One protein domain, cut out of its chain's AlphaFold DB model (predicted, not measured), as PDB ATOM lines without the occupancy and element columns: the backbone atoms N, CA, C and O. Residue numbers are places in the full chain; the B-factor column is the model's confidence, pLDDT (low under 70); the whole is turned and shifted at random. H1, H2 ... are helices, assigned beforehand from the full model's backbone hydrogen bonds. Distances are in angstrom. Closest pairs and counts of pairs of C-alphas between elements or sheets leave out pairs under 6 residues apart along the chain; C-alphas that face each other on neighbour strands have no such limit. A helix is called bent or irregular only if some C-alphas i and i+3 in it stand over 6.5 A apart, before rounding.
ATOM      1  N   LEU A  30       2.811  81.294 155.568       84.00
ATOM      2  CA  LEU A  30       3.857  80.294 155.311       84.00
ATOM      3  C   LEU A  30       3.658  79.001 156.138       84.00
ATOM      4  O   LEU A  30       3.675  77.934 155.531       84.00
ATOM      5  N   PRO A  31       3.420  79.042 157.469       86.75
ATOM      6  CA  PRO A  31       3.053  77.849 158.238       86.75
ATOM      7  C   PRO A  31       1.832  77.106 157.689       86.75
ATOM      8  O   PRO A  31       1.889  75.891 157.541       86.75
ATOM      9  N   VAL A  32       0.753  77.816 157.341       87.81
ATOM     10  CA  VAL A  32      -0.461  77.215 156.763       87.81
ATOM     11  C   VAL A  32      -0.149  76.576 155.414       87.81
ATOM     12  O   VAL A  32      -0.543  75.440 155.201       87.81
ATOM     13  N   PHE A  33       0.617  77.238 154.541       88.56
ATOM     14  CA  PHE A  33       1.047  76.654 153.269       88.56
ATOM     15  C   PHE A  33       1.876  75.371 153.456       88.56
ATOM     16  O   PHE A  33       1.590  74.365 152.812       88.56
ATOM     17  N   ILE A  34       2.861  75.378 154.365       88.88
ATOM     18  CA  ILE A  34       3.684  74.194 154.665       88.88
ATOM     19  C   ILE A  34       2.818  73.059 155.228       88.88
ATOM     20  O   ILE A  34       2.972  71.919 154.798       88.88
ATOM     21  N   LEU A  35       1.883  73.359 156.137       90.44
ATOM     22  CA  LEU A  35       0.944  72.375 156.681       90.44
ATOM     23  C   LEU A  35       0.008  71.818 155.600       90.44
ATOM     24  O   LEU A  35      -0.146  70.608 155.516       90.44
ATOM     25  N   SER A  36      -0.559  72.658 154.729       90.75
ATOM     26  CA  SER A  36      -1.404  72.207 153.614       90.75
ATOM     27  C   SER A  36      -0.641  71.321 152.627       90.75
ATOM     28  O   SER A  36      -1.179  70.317 152.170       90.75
ATOM     29  N   PHE A  37       0.617  71.655 152.323       90.81
ATOM     30  CA  PHE A  37       1.477  70.838 151.466       90.81
ATOM     31  C   PHE A  37       1.867  69.507 152.133       90.81
ATOM     32  O   PHE A  37       1.851  68.467 151.480       90.81
ATOM     33  N   LEU A  38       2.139  69.511 153.443       91.50
ATOM     34  CA  LEU A  38       2.338  68.296 154.241       91.50
ATOM     35  C   LEU A  38       1.093  67.401 154.247       91.50
ATOM     36  O   LEU A  38       1.217  66.200 154.027       91.50
ATOM     37  N   SER A  39      -0.100  67.968 154.450       92.00
ATOM     38  CA  SER A  39      -1.365  67.227 154.391       92.00
ATOM     39  C   SER A  39      -1.608  66.630 153.006       92.00
ATOM     40  O   SER A  39      -1.958  65.456 152.911       92.00
ATOM     41  N   LEU A  40      -1.366  67.392 151.931       90.94
ATOM     42  CA  LEU A  40      -1.460  66.886 150.560       90.94
ATOM     43  C   LEU A  40      -0.485  65.720 150.335       90.94
ATOM     44  O   LEU A  40      -0.893  64.672 149.841       90.94
ATOM     45  N   ASN A  41       0.773  65.864 150.758       91.88
ATOM     46  CA  ASN A  41       1.771  64.802 150.648       91.88
ATOM     47  C   ASN A  41       1.411  63.564 151.469       91.88
ATOM     48  O   ASN A  41       1.640  62.461 150.990       91.88
ATOM     49  N   ALA A  42       0.836  63.715 152.663       90.50
ATOM     50  CA  ALA A  42       0.382  62.589 153.473       90.50
ATOM     51  C   ALA A  42      -0.784  61.832 152.809       90.50
ATOM     52  O   ALA A  42      -0.774  60.603 152.784       90.50
ATOM     53  N   VAL A  43      -1.747  62.548 152.214       90.56
ATOM     54  CA  VAL A  43      -2.863  61.943 151.462       90.56
ATOM     55  C   VAL A  43      -2.359  61.221 150.210       90.56
ATOM     56  O   VAL A  43      -2.707  60.062 149.994       90.56
ATOM     57  N   VAL A  44      -1.501  61.865 149.409       88.62
ATOM     58  CA  VAL A  44      -0.922  61.259 148.198       88.62
ATOM     59  C   VAL A  44      -0.042  60.057 148.554       88.62
ATOM     60  O   VAL A  44      -0.171  59.016 147.922       88.62
ATOM     61  N   LEU A  45       0.780  60.149 149.604       87.88
ATOM     62  CA  LEU A  45       1.584  59.030 150.108       87.88
ATOM     63  C   LEU A  45       0.704  57.862 150.570       87.88
ATOM     64  O   LEU A  45       0.998  56.725 150.229       87.88
ATOM     65  N   SER A  46      -0.390  58.123 151.290       85.50
ATOM     66  CA  SER A  46      -1.324  57.077 151.725       85.50
ATOM     67  C   SER A  46      -2.014  56.385 150.542       85.50
ATOM     68  O   SER A  46      -2.121  55.159 150.534       85.50
ATOM     69  N   ALA A  47      -2.414  57.138 149.511       84.38
ATOM     70  CA  ALA A  47      -2.976  56.577 148.282       84.38
ATOM     71  C   ALA A  47      -1.938  55.771 147.474       84.38
ATOM     72  O   ALA A  47      -2.254  54.698 146.957       84.38
ATOM     73  N   LEU A  48      -0.692  56.255 147.392       82.06
ATOM     74  CA  LEU A  48       0.431  55.549 146.763       82.06
ATOM     75  C   LEU A  48       0.761  54.242 147.482       82.06
ATOM     76  O   LEU A  48       0.950  53.234 146.820       82.06
ATOM     77  N   ASP A  49       0.805  54.229 148.813       80.00
ATOM     78  CA  ASP A  49       1.194  53.040 149.581       80.00
ATOM     79  C   ASP A  49       0.066  51.993 149.633       80.00
ATOM     80  O   ASP A  49       0.304  50.797 149.476       80.00
ATOM     81  N   GLY A  50      -1.192  52.442 149.732       78.81
ATOM     82  CA  GLY A  50      -2.364  51.567 149.626       78.81
ATOM     83  C   GLY A  50      -2.513  50.908 148.246       78.81
ATOM     84  O   GLY A  50      -3.052  49.802 148.142       78.81
ATOM     85  N   THR A  51      -2.002  51.553 147.191       78.88
ATOM     86  CA  THR A  51      -1.980  50.998 145.833       78.88
ATOM     87  C   THR A  51      -0.694  50.209 145.557       78.88
ATOM     88  O   THR A  51      -0.771  48.999 145.321       78.88
ATOM     89  N   VAL A  52       0.469  50.862 145.527       76.56
ATOM     90  CA  VAL A  52       1.779  50.331 145.105       76.56
ATOM     91  C   VAL A  52       2.453  49.566 146.252       76.56
ATOM     92  O   VAL A  52       3.376  50.054 146.908       76.56
ATOM     93  N   LYS A  53       1.965  48.343 146.484       74.50
ATOM     94  CA  LYS A  53       2.430  47.433 147.547       74.50
ATOM     95  C   LYS A  53       3.794  46.786 147.282       74.50
ATOM     96  O   LYS A  53       4.465  46.387 148.227       74.50
ATOM     97  N   GLU A  54       4.189  46.664 146.019       73.75
ATOM     98  CA  GLU A  54       5.476  46.089 145.607       73.75
ATOM     99  C   GLU A  54       6.534  47.196 145.416       73.75
ATOM    100  O   GLU A  54       6.159  48.337 145.110       73.75
ATOM    101  N   PRO A  55       7.839  46.903 145.588       74.56
ATOM    102  CA  PRO A  55       8.914  47.845 145.278       74.56
ATOM    103  C   PRO A  55       8.866  48.309 143.815       74.56
ATOM    104  O   PRO A  55       8.711  47.504 142.899       74.56
ATOM    105  N   TYR A  56       9.017  49.614 143.592       73.94
ATOM    106  CA  TYR A  56       8.940  50.234 142.272       73.94
ATOM    107  C   TYR A  56      10.277  50.859 141.834       73.94
ATOM    108  O   TYR A  56      10.857  51.682 142.543       73.94
ATOM    109  N   MET A  57      10.741  50.512 140.626       73.12
ATOM    110  CA  MET A  57      12.037  50.934 140.057       73.12
ATOM    111  C   MET A  57      13.206  50.684 141.034       73.12
ATOM    112  O   MET A  57      13.371  49.568 141.518       73.12
ATOM    113  N   ASP A  58      13.998  51.717 141.338       74.94
ATOM    114  CA  ASP A  58      15.193  51.663 142.184       74.94
ATOM    115  C   ASP A  58      14.891  51.141 143.622       74.94
ATOM    116  O   ASP A  58      15.806  50.687 144.316       74.94
ATOM    117  N   GLU A  59      13.630  51.158 144.087       78.75
ATOM    118  CA  GLU A  59      13.239  50.689 145.430       78.75
ATOM    119  C   GLU A  59      13.612  49.222 145.700       78.75
ATOM    120  O   GLU A  59      13.965  48.892 146.835       78.75
ATOM    121  N   GLU A  60      13.579  48.364 144.673       80.25
ATOM    122  CA  GLU A  60      13.939  46.940 144.752       80.25
ATOM    123  C   GLU A  60      15.363  46.739 145.299       80.25
ATOM    124  O   GLU A  60      15.606  45.866 146.132       80.25
ATOM    125  N   PHE A  61      16.294  47.613 144.910       83.94
ATOM    126  CA  PHE A  61      17.691  47.562 145.344       83.94
ATOM    127  C   PHE A  61      17.933  48.392 146.612       83.94
ATOM    128  O   PHE A  61      18.716  48.011 147.488       83.94
ATOM    129  N   HIS A  62      17.258  49.537 146.735       83.50
ATOM    130  CA  HIS A  62      17.509  50.497 147.809       83.50
ATOM    131  C   HIS A  62      16.835  50.137 149.143       83.50
ATOM    132  O   HIS A  62      17.422  50.430 150.187       83.50
ATOM    133  N   ILE A  63      15.660  49.488 149.156       80.81
ATOM    134  CA  ILE A  63      15.006  49.063 150.412       80.81
ATOM    135  C   ILE A  63      15.877  48.034 151.163       80.81
ATOM    136  O   ILE A  63      16.223  48.310 152.319       80.81
ATOM    137  N   PRO A  64      16.341  46.921 150.545       84.12
ATOM    138  CA  PRO A  64      17.223  45.967 151.221       84.12
ATOM    139  C   PRO A  64      18.565  46.585 151.630       84.12
ATOM    140  O   PRO A  64      19.137  46.223 152.658       84.12
ATOM    141  N   GLN A  65      19.086  47.543 150.854       86.62
ATOM    142  CA  GLN A  65      20.326  48.227 151.217       86.62
ATOM    143  C   GLN A  65      20.144  49.132 152.449       86.62
ATOM    144  O   GLN A  65      21.007  49.124 153.326       86.62
ATOM    145  N   VAL A  66      19.029  49.865 152.565       83.19
ATOM    146  CA  VAL A  66      18.705  50.658 153.768       83.19
ATOM    147  C   VAL A  66      18.534  49.767 154.996       83.19
ATOM    148  O   VAL A  66      19.071  50.104 156.049       83.19
ATOM    149  N   GLN A  67      17.856  48.625 154.862       83.44
ATOM    150  CA  GLN A  67      17.679  47.651 155.946       83.44
ATOM    151  C   GLN A  67      19.029  47.205 156.524       83.44
ATOM    152  O   GLN A  67      19.282  47.415 157.713       83.44
ATOM    153  N   ARG A  68      19.961  46.778 155.661       86.00
ATOM    154  CA  ARG A  68      21.340  46.428 156.050       86.00
ATOM    155  C   ARG A  68      22.095  47.579 156.723       86.00
ATOM    156  O   ARG A  68      22.841  47.342 157.667       86.00
ATOM    157  N   TYR A  69      21.899  48.824 156.274       85.69
ATOM    158  CA  TYR A  69      22.492  50.011 156.913       85.69
ATOM    159  C   TYR A  69      21.861  50.359 158.277       85.69
ATOM    160  O   TYR A  69      22.526  50.967 159.121       85.69
ATOM    161  N   CYS A  70      20.598  49.987 158.515       81.56
ATOM    162  CA  CYS A  70      19.960  50.108 159.826       81.56
ATOM    163  C   CYS A  70      20.471  49.049 160.814       81.56
ATOM    164  O   CYS A  70      20.750  49.396 161.967       81.56
ATOM    165  N   GLU A  71      20.609  47.798 160.357       82.81
ATOM    166  CA  GLU A  71      21.195  46.672 161.102       82.81
ATOM    167  C   GLU A  71      22.647  46.986 161.500       82.81
ATOM    168  O   GLU A  71      22.975  47.065 162.685       82.81
ATOM    169  N   SER A  72      23.501  47.264 160.508       81.38
ATOM    170  CA  SER A  72      24.901  47.645 160.688       81.38
ATOM    171  C   SER A  72      25.214  48.934 159.936       81.38
ATOM    172  O   SER A  72      25.123  49.004 158.715       81.38
ATOM    173  N   PHE A  73      25.687  49.955 160.654       78.75
ATOM    174  CA  PHE A  73      25.975  51.278 160.080       78.75
ATOM    175  C   PHE A  73      27.042  51.268 158.960       78.75
ATOM    176  O   PHE A  73      27.160  52.222 158.183       78.75
ATOM    177  N   ARG A  74      27.827  50.189 158.868       80.81
ATOM    178  CA  ARG A  74      28.711  49.879 157.739       80.81
ATOM    179  C   ARG A  74      28.537  48.395 157.379       80.81
ATOM    180  O   ARG A  74      29.231  47.564 157.964       80.81
ATOM    181  N   PRO A  75      27.616  48.047 156.464       81.38
ATOM    182  CA  PRO A  75      27.465  46.673 156.008       81.38
ATOM    183  C   PRO A  75      28.679  46.259 155.166       81.38
ATOM    184  O   PRO A  75      29.296  47.084 154.492       81.38
ATOM    185  N   THR A  76      29.007  44.969 155.193       80.19
ATOM    186  CA  THR A  76      30.093  44.370 154.396       80.19
ATOM    187  C   THR A  76      29.731  44.201 152.919       80.19
ATOM    188  O   THR A  76      30.622  44.071 152.086       80.19
ATOM    189  N   VAL A  77      28.434  44.220 152.592       82.50
ATOM    190  CA  VAL A  77      27.900  44.031 151.239       82.50
ATOM    191  C   VAL A  77      27.183  45.298 150.771       82.50
ATOM    192  O   VAL A  77      26.336  45.859 151.477       82.50
ATOM    193  N   TYR A  78      27.505  45.718 149.548       85.56
ATOM    194  CA  TYR A  78      26.839  46.799 148.828       85.56
ATOM    195  C   TYR A  78      26.226  46.238 147.544       85.56
ATOM    196  O   TYR A  78      26.902  45.509 146.819       85.56
ATOM    197  N   HIS A  79      24.955  46.533 147.279       83.94
ATOM    198  CA  HIS A  79      24.256  45.997 146.112       83.94
ATOM    199  C   HIS A  79      24.888  46.511 144.806       83.94
ATOM    200  O   HIS A  79      25.051  47.728 144.658       83.94
ATOM    201  N   PRO A  80      25.237  45.633 143.850       81.56
ATOM    202  CA  PRO A  80      26.050  46.028 142.708       81.56
ATOM    203  C   PRO A  80      25.290  46.905 141.705       81.56
ATOM    204  O   PRO A  80      25.918  47.721 141.048       81.56
ATOM    205  N   ASP A  81      23.960  46.839 141.615       79.50
ATOM    206  CA  ASP A  81      23.192  47.721 140.712       79.50
ATOM    207  C   ASP A  81      23.002  49.157 141.238       79.50
ATOM    208  O   ASP A  81      22.448  50.019 140.557       79.50
ATOM    209  N   ILE A  82      23.496  49.461 142.444       82.88
ATOM    210  CA  ILE A  82      23.389  50.798 143.030       82.88
ATOM    211  C   ILE A  82      24.592  51.641 142.597       82.88
ATOM    212  O   ILE A  82      25.717  51.485 143.069       82.88
ATOM    213  N   SER A  83      24.342  52.571 141.677       78.00
ATOM    214  CA  SER A  83      25.374  53.432 141.085       78.00
ATOM    215  C   SER A  83      25.909  54.516 142.029       78.00
ATOM    216  O   SER A  83      27.084  54.886 141.927       78.00
ATOM    217  N   THR A  84      25.066  55.030 142.933       83.38
ATOM    218  CA  THR A  84      25.361  56.148 143.846       83.38
ATOM    219  C   THR A  84      26.233  55.743 145.039       83.38
ATOM    220  O   THR A  84      26.272  54.569 145.384       83.38
ATOM    221  N   PRO A  85      26.897  56.683 145.738       85.69
ATOM    222  CA  PRO A  85      27.565  56.384 147.003       85.69
ATOM    223  C   PRO A  85      26.553  56.185 148.160       85.69
ATOM    224  O   PRO A  85      25.370  56.503 148.026       85.69
ATOM    225  N   PRO A  86      26.981  55.688 149.337       86.75
ATOM    226  CA  PRO A  86      26.092  55.347 150.458       86.75
ATOM    227  C   PRO A  86      25.542  56.539 151.269       86.75
ATOM    228  O   PRO A  86      24.978  56.333 152.344       86.75
ATOM    229  N   GLY A  87      25.688  57.786 150.804       85.69
ATOM    230  CA  GLY A  87      25.365  58.981 151.595       85.69
ATOM    231  C   GLY A  87      23.906  59.057 152.039       85.69
ATOM    232  O   GLY A  87      23.631  59.415 153.185       85.69
ATOM    233  N   LEU A  88      22.976  58.649 151.170       84.31
ATOM    234  CA  LEU A  88      21.558  58.544 151.522       84.31
ATOM    235  C   LEU A  88      21.330  57.552 152.671       84.31
ATOM    236  O   LEU A  88      20.548  57.834 153.572       84.31
ATOM    237  N   TYR A  89      22.025  56.413 152.666       86.38
ATOM    238  CA  TYR A  89      21.831  55.353 153.657       86.38
ATOM    239  C   TYR A  89      22.398  55.720 155.019       86.38
ATOM    240  O   TYR A  89      21.768  55.429 156.031       86.38
ATOM    241  N   TRP A  90      23.531  56.426 155.061       86.38
ATOM    242  CA  TRP A  90      24.035  57.003 156.307       86.38
ATOM    243  C   TRP A  90      23.018  57.970 156.922       86.38
ATOM    244  O   TRP A  90      22.737  57.877 158.115       86.38
ATOM    245  N   VAL A  91      22.424  58.859 156.116       81.81
ATOM    246  CA  VAL A  91      21.387  59.800 156.578       81.81
ATOM    247  C   VAL A  91      20.129  59.055 157.039       81.81
ATOM    248  O   VAL A  91      19.639  59.315 158.136       81.81
ATOM    249  N   ALA A  92      19.639  58.096 156.249       78.81
ATOM    250  CA  ALA A  92      18.454  57.302 156.561       78.81
ATOM    251  C   ALA A  92      18.629  56.473 157.848       78.81
ATOM    252  O   ALA A  92      17.771  56.523 158.727       78.81
ATOM    253  N   ALA A  93      19.758  55.775 158.005       79.44
ATOM    254  CA  ALA A  93      20.056  54.972 159.190       79.44
ATOM    255  C   ALA A  93      20.263  55.832 160.448       79.44
ATOM    256  O   ALA A  93      19.767  55.474 161.516       79.44
ATOM    257  N   LEU A  94      20.937  56.988 160.341       82.00
ATOM    258  CA  LEU A  94      21.050  57.941 161.454       82.00
ATOM    259  C   LEU A  94      19.672  58.443 161.894       82.00
ATOM    260  O   LEU A  94      19.366  58.423 163.083       82.00
ATOM    261  N   LEU A  95      18.826  58.865 160.949       78.00
ATOM    262  CA  LEU A  95      17.481  59.355 161.255       78.00
ATOM    263  C   LEU A  95      16.588  58.263 161.843       78.00
ATOM    264  O   LEU A  95      15.925  58.517 162.844       78.00
ATOM    265  N   ALA A  96      16.609  57.049 161.291       74.06
ATOM    266  CA  ALA A  96      15.860  55.923 161.838       74.06
ATOM    267  C   ALA A  96      16.267  55.636 163.292       74.06
ATOM    268  O   ALA A  96      15.399  55.523 164.155       74.06
ATOM    269  N   ARG A  97      17.573  55.596 163.592       75.19
ATOM    270  CA  ARG A  97      18.088  55.363 164.954       75.19
ATOM    271  C   ARG A  97      17.747  56.511 165.912       75.19
ATOM    272  O   ARG A  97      17.376  56.243 167.050       75.19
ATOM    273  N   SER A  98      17.798  57.763 165.455       79.56
ATOM    274  CA  SER A  98      17.436  58.941 166.263       79.56
ATOM    275  C   SER A  98      15.929  59.083 166.514       79.56
ATOM    276  O   SER A  98      15.534  59.590 167.560       79.56
ATOM    277  N   LEU A  99      15.078  58.663 165.570       74.19
ATOM    278  CA  LEU A  99      13.619  58.820 165.654       74.19
ATOM    279  C   LEU A  99      12.903  57.591 166.229       74.19
ATOM    280  O   LEU A  99      11.819  57.742 166.791       74.19
ATOM    281  N   SER A 100      13.490  56.390 166.148       70.81
ATOM    282  CA  SER A 100      12.873  55.161 166.671       70.81
ATOM    283  C   SER A 100      12.434  55.250 168.145       70.81
ATOM    284  O   SER A 100      11.346  54.752 168.433       70.81
ATOM    285  N   PRO A 101      13.175  55.892 169.078       73.44
ATOM    286  CA  PRO A 101      12.715  56.051 170.461       73.44
ATOM    287  C   PRO A 101      11.462  56.931 170.573       73.44
ATOM    288  O   PRO A 101      10.548  56.616 171.330       73.44
ATOM    289  N   ALA A 102      11.385  58.008 169.782       69.44
ATOM    290  CA  ALA A 102      10.241  58.917 169.779       69.44
ATOM    291  C   ALA A 102       8.985  58.258 169.184       69.44
ATOM    292  O   ALA A 102       7.891  58.438 169.715       69.44
ATOM    293  N   PHE A 103       9.137  57.451 168.129       64.81
ATOM    294  CA  PHE A 103       8.034  56.670 167.560       64.81
ATOM    295  C   PHE A 103       7.579  55.533 168.480       64.81
ATOM    296  O   PHE A 103       6.378  55.317 168.605       64.81
ATOM    297  N   ALA A 104       8.499  54.846 169.168       65.25
ATOM    298  CA  ALA A 104       8.140  53.848 170.176       65.25
ATOM    299  C   ALA A 104       7.350  54.480 171.338       65.25
ATOM    300  O   ALA A 104       6.305  53.956 171.724       65.25
ATOM    301  N   ALA A 105       7.784  55.651 171.824       66.44
ATOM    302  CA  ALA A 105       7.053  56.417 172.831       66.44
ATOM    303  C   ALA A 105       5.648  56.812 172.338       66.44
ATOM    304  O   ALA A 105       4.668  56.490 173.009       66.44
ATOM    305  N   LEU A 106       5.524  57.409 171.142       63.56
ATOM    306  CA  LEU A 106       4.222  57.770 170.561       63.56
ATOM    307  C   LEU A 106       3.297  56.556 170.416       63.56
ATOM    308  O   LEU A 106       2.130  56.629 170.788       63.56
ATOM    309  N   SER A 107       3.825  55.439 169.904       60.59
ATOM    310  CA  SER A 107       3.062  54.201 169.749       60.59
ATOM    311  C   SER A 107       2.547  53.713 171.100       60.59
ATOM    312  O   SER A 107       1.365  53.416 171.209       60.59
ATOM    313  N   LEU A 151      15.143  45.000 163.561       61.12
ATOM    314  CA  LEU A 151      15.224  46.259 162.816       61.12
ATOM    315  C   LEU A 151      14.289  47.304 163.449       61.12
ATOM    316  O   LEU A 151      13.156  46.947 163.814       61.12
ATOM    317  N   PRO A 152      14.700  48.588 163.526       62.50
ATOM    318  CA  PRO A 152      13.809  49.681 163.900       62.50
ATOM    319  C   PRO A 152      12.535  49.630 163.056       62.50
ATOM    320  O   PRO A 152      12.618  49.382 161.855       62.50
ATOM    321  N   VAL A 153      11.368  49.894 163.655       61.81
ATOM    322  CA  VAL A 153      10.057  49.814 162.967       61.81
ATOM    323  C   VAL A 153      10.066  50.596 161.649       61.81
ATOM    324  O   VAL A 153       9.590  50.105 160.630       61.81
ATOM    325  N   LEU A 154      10.709  51.768 161.651       61.72
ATOM    326  CA  LEU A 154      10.900  52.610 160.472       61.72
ATOM    327  C   LEU A 154      11.685  51.907 159.345       61.72
ATOM    328  O   LEU A 154      11.325  52.047 158.188       61.72
ATOM    329  N   CYS A 155      12.704  51.098 159.638       63.31
ATOM    330  CA  CYS A 155      13.488  50.425 158.594       63.31
ATOM    331  C   CYS A 155      12.788  49.196 157.982       63.31
ATOM    332  O   CYS A 155      13.272  48.658 156.990       63.31
ATOM    333  N   ARG A 156      11.664  48.728 158.543       62.03
ATOM    334  CA  ARG A 156      10.974  47.512 158.067       62.03
ATOM    335  C   ARG A 156      10.081  47.729 156.846       62.03
ATOM    336  O   ARG A 156       9.710  46.749 156.215       62.03
ATOM    337  N   SER A 157       9.719  48.973 156.522       62.97
ATOM    338  CA  SER A 157       8.733  49.284 155.477       62.97
ATOM    339  C   SER A 157       9.293  50.192 154.378       62.97
ATOM    340  O   SER A 157      10.009  51.158 154.653       62.97
ATOM    341  N   SER A 158       8.878  49.925 153.135       60.59
ATOM    342  CA  SER A 158       9.020  50.807 151.963       60.59
ATOM    343  C   SER A 158       8.532  52.236 152.239       60.59
ATOM    344  O   SER A 158       9.132  53.205 151.761       60.59
ATOM    345  N   PHE A 159       7.510  52.377 153.093       64.88
ATOM    346  CA  PHE A 159       6.952  53.649 153.550       64.88
ATOM    347  C   PHE A 159       8.014  54.630 154.072       64.88
ATOM    348  O   PHE A 159       7.859  55.839 153.914       64.88
ATOM    349  N   PHE A 160       9.108  54.156 154.678       72.44
ATOM    350  CA  PHE A 160      10.115  55.043 155.263       72.44
ATOM    351  C   PHE A 160      10.922  55.821 154.221       72.44
ATOM    352  O   PHE A 160      11.137  57.016 154.405       72.44
ATOM    353  N   LEU A 161      11.307  55.197 153.104       73.19
ATOM    354  CA  LEU A 161      12.007  55.882 152.009       73.19
ATOM    355  C   LEU A 161      11.084  56.883 151.295       73.19
ATOM    356  O   LEU A 161      11.465  58.040 151.102       73.19
ATOM    357  N   ARG A 162       9.850  56.465 150.980       79.25
ATOM    358  CA  ARG A 162       8.821  57.311 150.347       79.25
ATOM    359  C   ARG A 162       8.436  58.498 151.246       79.25
ATOM    360  O   ARG A 162       8.434  59.656 150.822       79.25
ATOM    361  N   GLY A 163       8.169  58.219 152.522       80.38
ATOM    362  CA  GLY A 163       7.779  59.195 153.537       80.38
ATOM    363  C   GLY A 163       8.902  60.144 153.958       80.38
ATOM    364  O   GLY A 163       8.632  61.318 154.205       80.38
ATOM    365  N   PHE A 164      10.162  59.693 153.982       81.75
ATOM    366  CA  PHE A 164      11.308  60.549 154.306       81.75
ATOM    367  C   PHE A 164      11.391  61.767 153.373       81.75
ATOM    368  O   PHE A 164      11.489  62.904 153.841       81.75
ATOM    369  N   ASN A 165      11.264  61.562 152.060       85.25
ATOM    370  CA  ASN A 165      11.255  62.678 151.117       85.25
ATOM    371  C   ASN A 165      10.024  63.568 151.303       85.25
ATOM    372  O   ASN A 165      10.144  64.776 151.526       85.25
ATOM    373  N   ALA A 166       8.839  62.953 151.223       86.12
ATOM    374  CA  ALA A 166       7.579  63.667 151.112       86.12
ATOM    375  C   ALA A 166       7.227  64.463 152.378       86.12
ATOM    376  O   ALA A 166       6.626  65.536 152.275       86.12
ATOM    377  N   LEU A 167       7.628  63.968 153.555       86.50
ATOM    378  CA  LEU A 167       7.282  64.541 154.857       86.50
ATOM    379  C   LEU A 167       8.437  65.302 155.532       86.50
ATOM    380  O   LEU A 167       8.167  66.122 156.406       86.50
ATOM    381  N   PHE A 168       9.702  65.097 155.128       85.44
ATOM    382  CA  PHE A 168      10.856  65.795 155.724       85.44
ATOM    383  C   PHE A 168      11.683  66.591 154.702       85.44
ATOM    384  O   PHE A 168      11.841  67.804 154.864       85.44
ATOM    385  N   VAL A 169      12.192  65.957 153.639       88.69
ATOM    386  CA  VAL A 169      13.087  66.623 152.664       88.69
ATOM    387  C   VAL A 169      12.370  67.745 151.909       88.69
ATOM    388  O   VAL A 169      12.892  68.859 151.801       88.69
ATOM    389  N   SER A 170      11.160  67.492 151.411       88.62
ATOM    390  CA  SER A 170      10.417  68.473 150.614       88.62
ATOM    391  C   SER A 170       9.986  69.714 151.411       88.62
ATOM    392  O   SER A 170      10.286  70.819 150.956       88.62
ATOM    393  N   PRO A 171       9.396  69.619 152.619       88.56
ATOM    394  CA  PRO A 171       9.116  70.794 153.455       88.56
ATOM    395  C   PRO A 171      10.354  71.651 153.768       88.56
ATOM    396  O   PRO A 171      10.283  72.881 153.698       88.56
ATOM    397  N   LEU A 172      11.506  71.025 154.047       91.12
ATOM    398  CA  LEU A 172      12.779  71.735 154.226       91.12
ATOM    399  C   LEU A 172      13.226  72.435 152.933       91.12
ATOM    400  O   LEU A 172      13.693  73.575 152.976       91.12
ATOM    401  N   THR A 173      13.015  71.793 151.782       91.56
ATOM    402  CA  THR A 173      13.282  72.373 150.458       91.56
ATOM    403  C   THR A 173      12.411  73.603 150.205       91.56
ATOM    404  O   THR A 173      12.929  74.633 149.777       91.56
ATOM    405  N   LEU A 174      11.117  73.565 150.546       91.12
ATOM    406  CA  LEU A 174      10.219  74.720 150.410       91.12
ATOM    407  C   LEU A 174      10.606  75.879 151.338       91.12
ATOM    408  O   LEU A 174      10.592  77.036 150.912       91.12
ATOM    409  N   LEU A 175      11.002  75.592 152.582       91.50
ATOM    410  CA  LEU A 175      11.491  76.611 153.515       91.50
ATOM    411  C   LEU A 175      12.776  77.282 153.001       91.50
ATOM    412  O   LEU A 175      12.939  78.500 153.108       91.50
ATOM    413  N   LEU A 176      13.681  76.505 152.409       93.19
ATOM    414  CA  LEU A 176      14.919  77.014 151.833       93.19
ATOM    415  C   LEU A 176      14.673  77.835 150.558       93.19
ATOM    416  O   LEU A 176      15.243  78.919 150.407       93.19
ATOM    417  N   LEU A 177      13.771  77.373 149.685       93.25
ATOM    418  CA  LEU A 177      13.299  78.122 148.518       93.25
ATOM    419  C   LEU A 177      12.630  79.441 148.931       93.25
ATOM    420  O   LEU A 177      12.893  80.459 148.300       93.25
ATOM    421  N   TRP A 178      11.860  79.473 150.024       92.00
ATOM    422  CA  TRP A 178      11.313  80.711 150.596       92.00
ATOM    423  C   TRP A 178      12.401  81.722 150.967       92.00
ATOM    424  O   TRP A 178      12.341  82.889 150.566       92.00
ATOM    425  N   VAL A 179      13.437  81.278 151.683       90.38
ATOM    426  CA  VAL A 179      14.562  82.141 152.072       90.38
ATOM    427  C   VAL A 179      15.345  82.634 150.845       90.38
ATOM    428  O   VAL A 179      15.693  83.815 150.775       90.38
ATOM    429  N   LEU A 180      15.605  81.757 149.869       91.31
ATOM    430  CA  LEU A 180      16.294  82.097 148.620       91.31
ATOM    431  C   LEU A 180      15.489  83.077 147.765       91.31
ATOM    432  O   LEU A 180      16.014  84.121 147.378       91.31
ATOM    433  N   ALA A 181      14.214  82.790 147.507       89.81
ATOM    434  CA  ALA A 181      13.361  83.604 146.651       89.81
ATOM    435  C   ALA A 181      13.161  85.007 147.248       89.81
ATOM    436  O   ALA A 181      13.307  86.005 146.539       89.81
ATOM    437  N   ARG A 182      12.945  85.112 148.570       86.44
ATOM    438  CA  ARG A 182      12.847  86.409 149.261       86.44
ATOM    439  C   ARG A 182      14.129  87.230 149.118       86.44
ATOM    440  O   ARG A 182      14.072  88.445 148.951       86.44
ATOM    441  N   ARG A 183      15.289  86.570 149.166       82.25
ATOM    442  CA  ARG A 183      16.599  87.198 148.959       82.25
ATOM    443  C   ARG A 183      16.822  87.618 147.504       82.25
ATOM    444  O   ARG A 183      17.379  88.685 147.296       82.25
ATOM    445  N   ILE A 184      16.426  86.814 146.520       83.44
ATOM    446  CA  ILE A 184      16.632  87.117 145.093       83.44
ATOM    447  C   ILE A 184      15.742  88.282 144.645       83.44
ATOM    448  O   ILE A 184      16.230  89.202 143.992       83.44
ATOM    449  N   HIS A 185      14.465  88.283 145.040       79.31
ATOM    450  CA  HIS A 185      13.484  89.261 144.554       79.31
ATOM    451  C   HIS A 185      13.382  90.529 145.412       79.31
ATOM    452  O   HIS A 185      13.011  91.577 144.892       79.31
ATOM    453  N   PHE A 186      13.755  90.488 146.700       71.31
ATOM    454  CA  PHE A 186      13.576  91.621 147.624       71.31
ATOM    455  C   PHE A 186      14.847  92.059 148.385       71.31
ATOM    456  O   PHE A 186      14.745  92.765 149.389       71.31
ATOM    457  N   SER A 187      16.061  91.725 147.914       57.78
ATOM    458  CA  SER A 187      17.320  92.146 148.572       57.78
ATOM    459  C   SER A 187      17.536  93.661 148.678       57.78
ATOM    460  O   SER A 187      18.355  94.091 149.486       57.78
ATOM    461  N   LEU A 188      16.854  94.467 147.858       46.62
ATOM    462  CA  LEU A 188      17.067  95.919 147.778       46.62
ATOM    463  C   LEU A 188      16.236  96.721 148.793       46.62
ATOM    464  O   LEU A 188      16.710  97.755 149.260       46.62
ATOM    465  N   ALA A 189      15.075  96.217 149.223       39.12
ATOM    466  CA  ALA A 189      14.131  96.969 150.059       39.12
ATOM    467  C   ALA A 189      14.704  97.376 151.433       39.12
ATOM    468  O   ALA A 189      14.418  98.462 151.931       39.12
ATOM    469  N   LEU A 190      15.570  96.542 152.026       39.88
ATOM    470  CA  LEU A 190      16.293  96.898 153.256       39.88
ATOM    471  C   LEU A 190      17.294  98.036 153.025       39.88
ATOM    472  O   LEU A 190      17.444  98.886 153.894       39.88
ATOM    473  N   SER A 191      17.942  98.084 151.856       36.75
ATOM    474  CA  SER A 191      18.874  99.162 151.510       36.75
ATOM    475  C   SER A 191      18.164 100.465 151.146       36.75
ATOM    476  O   SER A 191      18.702 101.527 151.429       36.75
ATOM    477  N   GLU A 192      16.958 100.404 150.573       37.09
ATOM    478  CA  GLU A 192      16.133 101.585 150.299       37.09
ATOM    479  C   GLU A 192      15.553 102.182 151.576       37.09
ATOM    480  O   GLU A 192      15.710 103.380 151.778       37.09
ATOM    481  N   ALA A 193      15.003 101.371 152.486       35.06
ATOM    482  CA  ALA A 193      14.585 101.850 153.805       35.06
ATOM    483  C   ALA A 193      15.766 102.447 154.599       35.06
ATOM    484  O   ALA A 193      15.643 103.492 155.230       35.06
ATOM    485  N   GLU A 194      16.951 101.834 154.520       42.19
ATOM    486  CA  GLU A 194      18.183 102.375 155.105       42.19
ATOM    487  C   GLU A 194      18.762 103.608 154.383       42.19
ATOM    488  O   GLU A 194      19.631 104.272 154.960       42.19
ATOM    489  N   ARG A 195      18.363 103.877 153.131       37.62
ATOM    490  CA  ARG A 195      18.719 105.080 152.359       37.62
ATOM    491  C   ARG A 195      17.745 106.203 152.703       37.62
ATOM    492  O   ARG A 195      18.197 107.213 153.223       37.62
ATOM    493  N   THR A 196      16.432 105.989 152.581       39.72
ATOM    494  CA  THR A 196      15.406 106.995 152.910       39.72
ATOM    495  C   THR A 196      15.485 107.458 154.362       39.72
ATOM    496  O   THR A 196      15.421 108.657 154.614       39.72
ATOM    497  N   LEU A 197      15.732 106.556 155.320       38.66
ATOM    498  CA  LEU A 197      15.924 106.944 156.723       38.66
ATOM    499  C   LEU A 197      17.218 107.754 156.936       38.66
ATOM    500  O   LEU A 197      17.275 108.598 157.826       38.66
ATOM    501  N   ARG A 198      18.254 107.539 156.109       43.03
ATOM    502  CA  ARG A 198      19.517 108.306 156.131       43.03
ATOM    503  C   ARG A 198      19.405 109.651 155.436       43.03
ATOM    504  O   ARG A 198      20.025 110.600 155.904       43.03
ATOM    505  N   ASP A 199      18.659 109.716 154.343       41.47
ATOM    506  CA  ASP A 199      18.440 110.936 153.579       41.47
ATOM    507  C   ASP A 199      17.497 111.864 154.355       41.47
ATOM    508  O   ASP A 199      17.848 113.022 154.555       41.47
ATOM    509  N   ALA A 200      16.449 111.333 155.000       43.94
ATOM    510  CA  ALA A 200      15.667 112.064 156.005       43.94
ATOM    511  C   ALA A 200      16.526 112.536 157.198       43.94
ATOM    512  O   ALA A 200      16.417 113.682 157.634       43.94
ATOM    513  N   CYS A 201      17.445 111.699 157.709       42.00
ATOM    514  CA  CYS A 201      18.402 112.128 158.739       42.00
ATOM    515  C   CYS A 201      19.358 113.225 158.238       42.00
ATOM    516  O   CYS A 201      19.721 114.116 159.002       42.00
ATOM    517  N   ARG A 202      19.785 113.172 156.970       42.84
ATOM    518  CA  ARG A 202      20.644 114.187 156.347       42.84
ATOM    519  C   ARG A 202      19.911 115.498 156.140       42.84
ATOM    520  O   ARG A 202      20.486 116.529 156.454       42.84
ATOM    521  N   GLU A 203      18.674 115.468 155.663       48.69
ATOM    522  CA  GLU A 203      17.835 116.656 155.526       48.69
ATOM    523  C   GLU A 203      17.581 117.298 156.892       48.69
ATOM    524  O   GLU A 203      17.781 118.501 157.032       48.69
ATOM    525  N   ALA A 204      17.287 116.506 157.931       43.88
ATOM    526  CA  ALA A 204      17.153 117.004 159.301       43.88
ATOM    527  C   ALA A 204      18.453 117.636 159.847       43.88
ATOM    528  O   ALA A 204      18.413 118.706 160.454       43.88
ATOM    529  N   VAL A 205      19.619 117.019 159.604       50.75
ATOM    530  CA  VAL A 205      20.928 117.569 160.011       50.75
ATOM    531  C   VAL A 205      21.310 118.807 159.191       50.75
ATOM    532  O   VAL A 205      21.852 119.766 159.731       50.75
ATOM    533  N   CYS A 206      21.019 118.838 157.892       40.81
ATOM    534  CA  CYS A 206      21.230 120.025 157.072       40.81
ATOM    535  C   CYS A 206      20.310 121.168 157.519       40.81
ATOM    536  O   CYS A 206      20.794 122.285 157.680       40.81
ATOM    537  N   ALA A 207      19.032 120.898 157.791       45.12
ATOM    538  CA  ALA A 207      18.088 121.885 158.309       45.12
ATOM    539  C   ALA A 207      18.550 122.474 159.655       45.12
ATOM    540  O   ALA A 207      18.537 123.695 159.812       45.12
ATOM    541  N   SER A 208      19.046 121.651 160.589       43.59
ATOM    542  CA  SER A 208      19.570 122.148 161.871       43.59
ATOM    543  C   SER A 208      20.861 122.967 161.717       43.59
ATOM    544  O   SER A 208      21.029 123.980 162.396       43.59
ATOM    545  N   LEU A 209      21.740 122.606 160.777       42.56
ATOM    546  CA  LEU A 209      22.940 123.390 160.448       42.56
ATOM    547  C   LEU A 209      22.618 124.711 159.730       42.56
ATOM    548  O   LEU A 209      23.335 125.695 159.918       42.56
ATOM    549  N   PHE A 210      21.553 124.761 158.924       43.59
ATOM    550  CA  PHE A 210      21.064 126.005 158.322       43.59
ATOM    551  C   PHE A 210      20.371 126.911 159.345       43.59
ATOM    552  O   PHE A 210      20.599 128.118 159.297       43.59
ATOM    553  N   ALA A 211      19.614 126.352 160.297       44.84
ATOM    554  CA  ALA A 211      19.057 127.100 161.426       44.84
ATOM    555  C   ALA A 211      20.175 127.715 162.287       44.84
ATOM    556  O   ALA A 211      20.257 128.932 162.397       44.84
ATOM    557  N   SER A 212      21.137 126.905 162.743       40.69
ATOM    558  CA  SER A 212      22.266 127.385 163.555       40.69
ATOM    559  C   SER A 212      23.118 128.453 162.846       40.69
ATOM    560  O   SER A 212      23.563 129.407 163.480       40.69
ATOM    561  N   ARG A 213      23.306 128.360 161.519       44.25
ATOM    562  CA  ARG A 213      23.969 129.416 160.724       44.25
ATOM    563  C   ARG A 213      23.130 130.677 160.528       44.25
ATOM    564  O   ARG A 213      23.704 131.711 160.186       44.25
ATOM    565  N   LYS A 214      21.807 130.592 160.665       40.50
ATOM    566  CA  LYS A 214      20.919 131.753 160.649       40.50
ATOM    567  C   LYS A 214      20.994 132.465 161.998       40.50
ATOM    568  O   LYS A 214      21.351 133.635 162.019       40.50
ATOM    569  N   ASP A 215      20.868 131.723 163.096       46.09
ATOM    570  CA  ASP A 215      21.006 132.250 164.459       46.09
ATOM    571  C   ASP A 215      22.381 132.920 164.684       46.09
ATOM    572  O   ASP A 215      22.461 134.007 165.249       46.09
ATOM    573  N   ALA A 272       2.157  92.363 152.455       63.69
ATOM    574  CA  ALA A 272       1.331  91.155 152.390       63.69
ATOM    575  C   ALA A 272       1.119  90.650 150.947       63.69
ATOM    576  O   ALA A 272       1.040  89.442 150.729       63.69
ATOM    577  N   GLY A 273       1.049  91.557 149.965       73.19
ATOM    578  CA  GLY A 273       0.984  91.197 148.545       73.19
ATOM    579  C   GLY A 273       2.272  90.532 148.046       73.19
ATOM    580  O   GLY A 273       2.205  89.509 147.367       73.19
ATOM    581  N   LYS A 274       3.439  91.061 148.443       80.00
ATOM    582  CA  LYS A 274       4.759  90.495 148.105       80.00
ATOM    583  C   LYS A 274       4.947  89.088 148.679       80.00
ATOM    584  O   LYS A 274       5.408  88.200 147.968       80.00
ATOM    585  N   ASP A 275       4.568  88.880 149.943       83.19
ATOM    586  CA  ASP A 275       4.679  87.572 150.599       83.19
ATOM    587  C   ASP A 275       3.765  86.522 149.932       83.19
ATOM    588  O   ASP A 275       4.198  85.391 149.708       83.19
ATOM    589  N   LEU A 276       2.533  86.887 149.545       86.19
ATOM    590  CA  LEU A 276       1.626  85.994 148.807       86.19
ATOM    591  C   LEU A 276       2.177  85.619 147.424       86.19
ATOM    592  O   LEU A 276       2.169  84.447 147.056       86.19
ATOM    593  N   LEU A 277       2.667  86.607 146.673       88.19
ATOM    594  CA  LEU A 277       3.266  86.409 145.354       88.19
ATOM    595  C   LEU A 277       4.446  85.425 145.420       88.19
ATOM    596  O   LEU A 277       4.581  84.528 144.588       88.19
ATOM    597  N   LEU A 278       5.266  85.552 146.467       89.50
ATOM    598  CA  LEU A 278       6.394  84.666 146.718       89.50
ATOM    599  C   LEU A 278       5.949  83.239 147.081       89.50
ATOM    600  O   LEU A 278       6.520  82.280 146.562       89.50
ATOM    601  N   LEU A 279       4.911  83.088 147.918       90.50
ATOM    602  CA  LEU A 279       4.329  81.781 148.255       90.50
ATOM    603  C   LEU A 279       3.804  81.059 147.010       90.50
ATOM    604  O   LEU A 279       4.089  79.878 146.842       90.50
TER     605      LEU A 279
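This is residues 30 to 107, 151 to 215 and 272 to 279 of the 919 residues of a protein of Toxoplasma gondii ARI (UniProt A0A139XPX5). Two helices end to end, H5 and then H6, make the long axis; H1 runs back side by side with the first arm of H5, H2, H3 and H4 gather at the end where H5 begins, and short H7 packs on the second arm of H5. H6 sticks out as a free arm: residues 187 to 215 stand free. The printed part has 151 residues with seven named helices, H1 to H7 in order, and no named strand; the class is all helix. The whole is extended, with a radius of gyration of the C-alphas of 26.4 A and spans of 88 by 34 by 34 A, the length made by the arm.

H1, residues 30 to 51, touches H5a, residues 159 to 167, at a shallow tilt of 25 degrees, opposite ways; the closest C-alphas, of Asn 41 and Ala 166, are 5.9 A apart. With residues 34 to 38 alone, H1 touches H5b, residues 170 to 186, at a shallow tilt of 35.0 degrees, only just short of steep, opposite ways; the closest C-alphas, of Ile 34 and Pro 171, are 6.5 A apart. H5a and H5b are arms of H5, residues 159 to 186, assigned as one helix by its hydrogen bonds but bent: C-alphas 167 and 170 are 6.6 A apart, and the arms' lines stand at 20 degrees. H2, residues 59 to 71, touches H3, residues 87 to 107, with residues 65 to 70 alone, at a steep tilt of 68 degrees, only just short of about perpendicular; the closest C-alphas, of Cys 70 and Ala 93, are 4.9 A apart. H3 is irregular, only just, with C-alphas 98 and 101 6.9 A apart, and has a kink of 43 degrees near residue 101. H4, residues 153 to 156, touches H2, closest at the C-alphas of Gln 67 and Cys 155, 5.7 A, and H3, closest at those of Ala 96 and Leu 154, 6.1 A. H6, residues 189 to 215, and H5b meet only through their link. H7, residues 272 to 279, touches H5b at a steep tilt of 50 degrees, opposite ways, closest at the C-alphas of Ala 181 and Leu 278, 7.0 A. Every O i to N i+4 pair is within hydrogen-bond range in H1, H5b and H7, against 8 of 9 in H2, 15 of 17 in H3, 4 of 5 in H5a and 22 of 23 in H6; H4 is too short for such a pair.

H1 begins at C-alpha 30, (3.857, 80.294, 155.311), and is 31.3 A long from first to last C-alpha; H2 measures 18.0 A, H3 29.2 A, H5b 23.6 A and H6 38.7 A. H6 ends at C-alpha 215, (21.006, 132.250, 164.459), and H7 at C-alpha 279, (4.329, 81.781, 148.255).

The C-alphas farthest apart, of Glu 54 and Asp 215, are 89.6 A apart. Residues 108 to 150 and 216 to 271 are not printed; the gaps between C-alphas are 16.1 A and 47.1 A. The link from H2 to H3 is long. The mean pLDDT of the printed part is 73.5, and residues 102 to 107, 151 to 159, 187 to 215 and 272 are under 70.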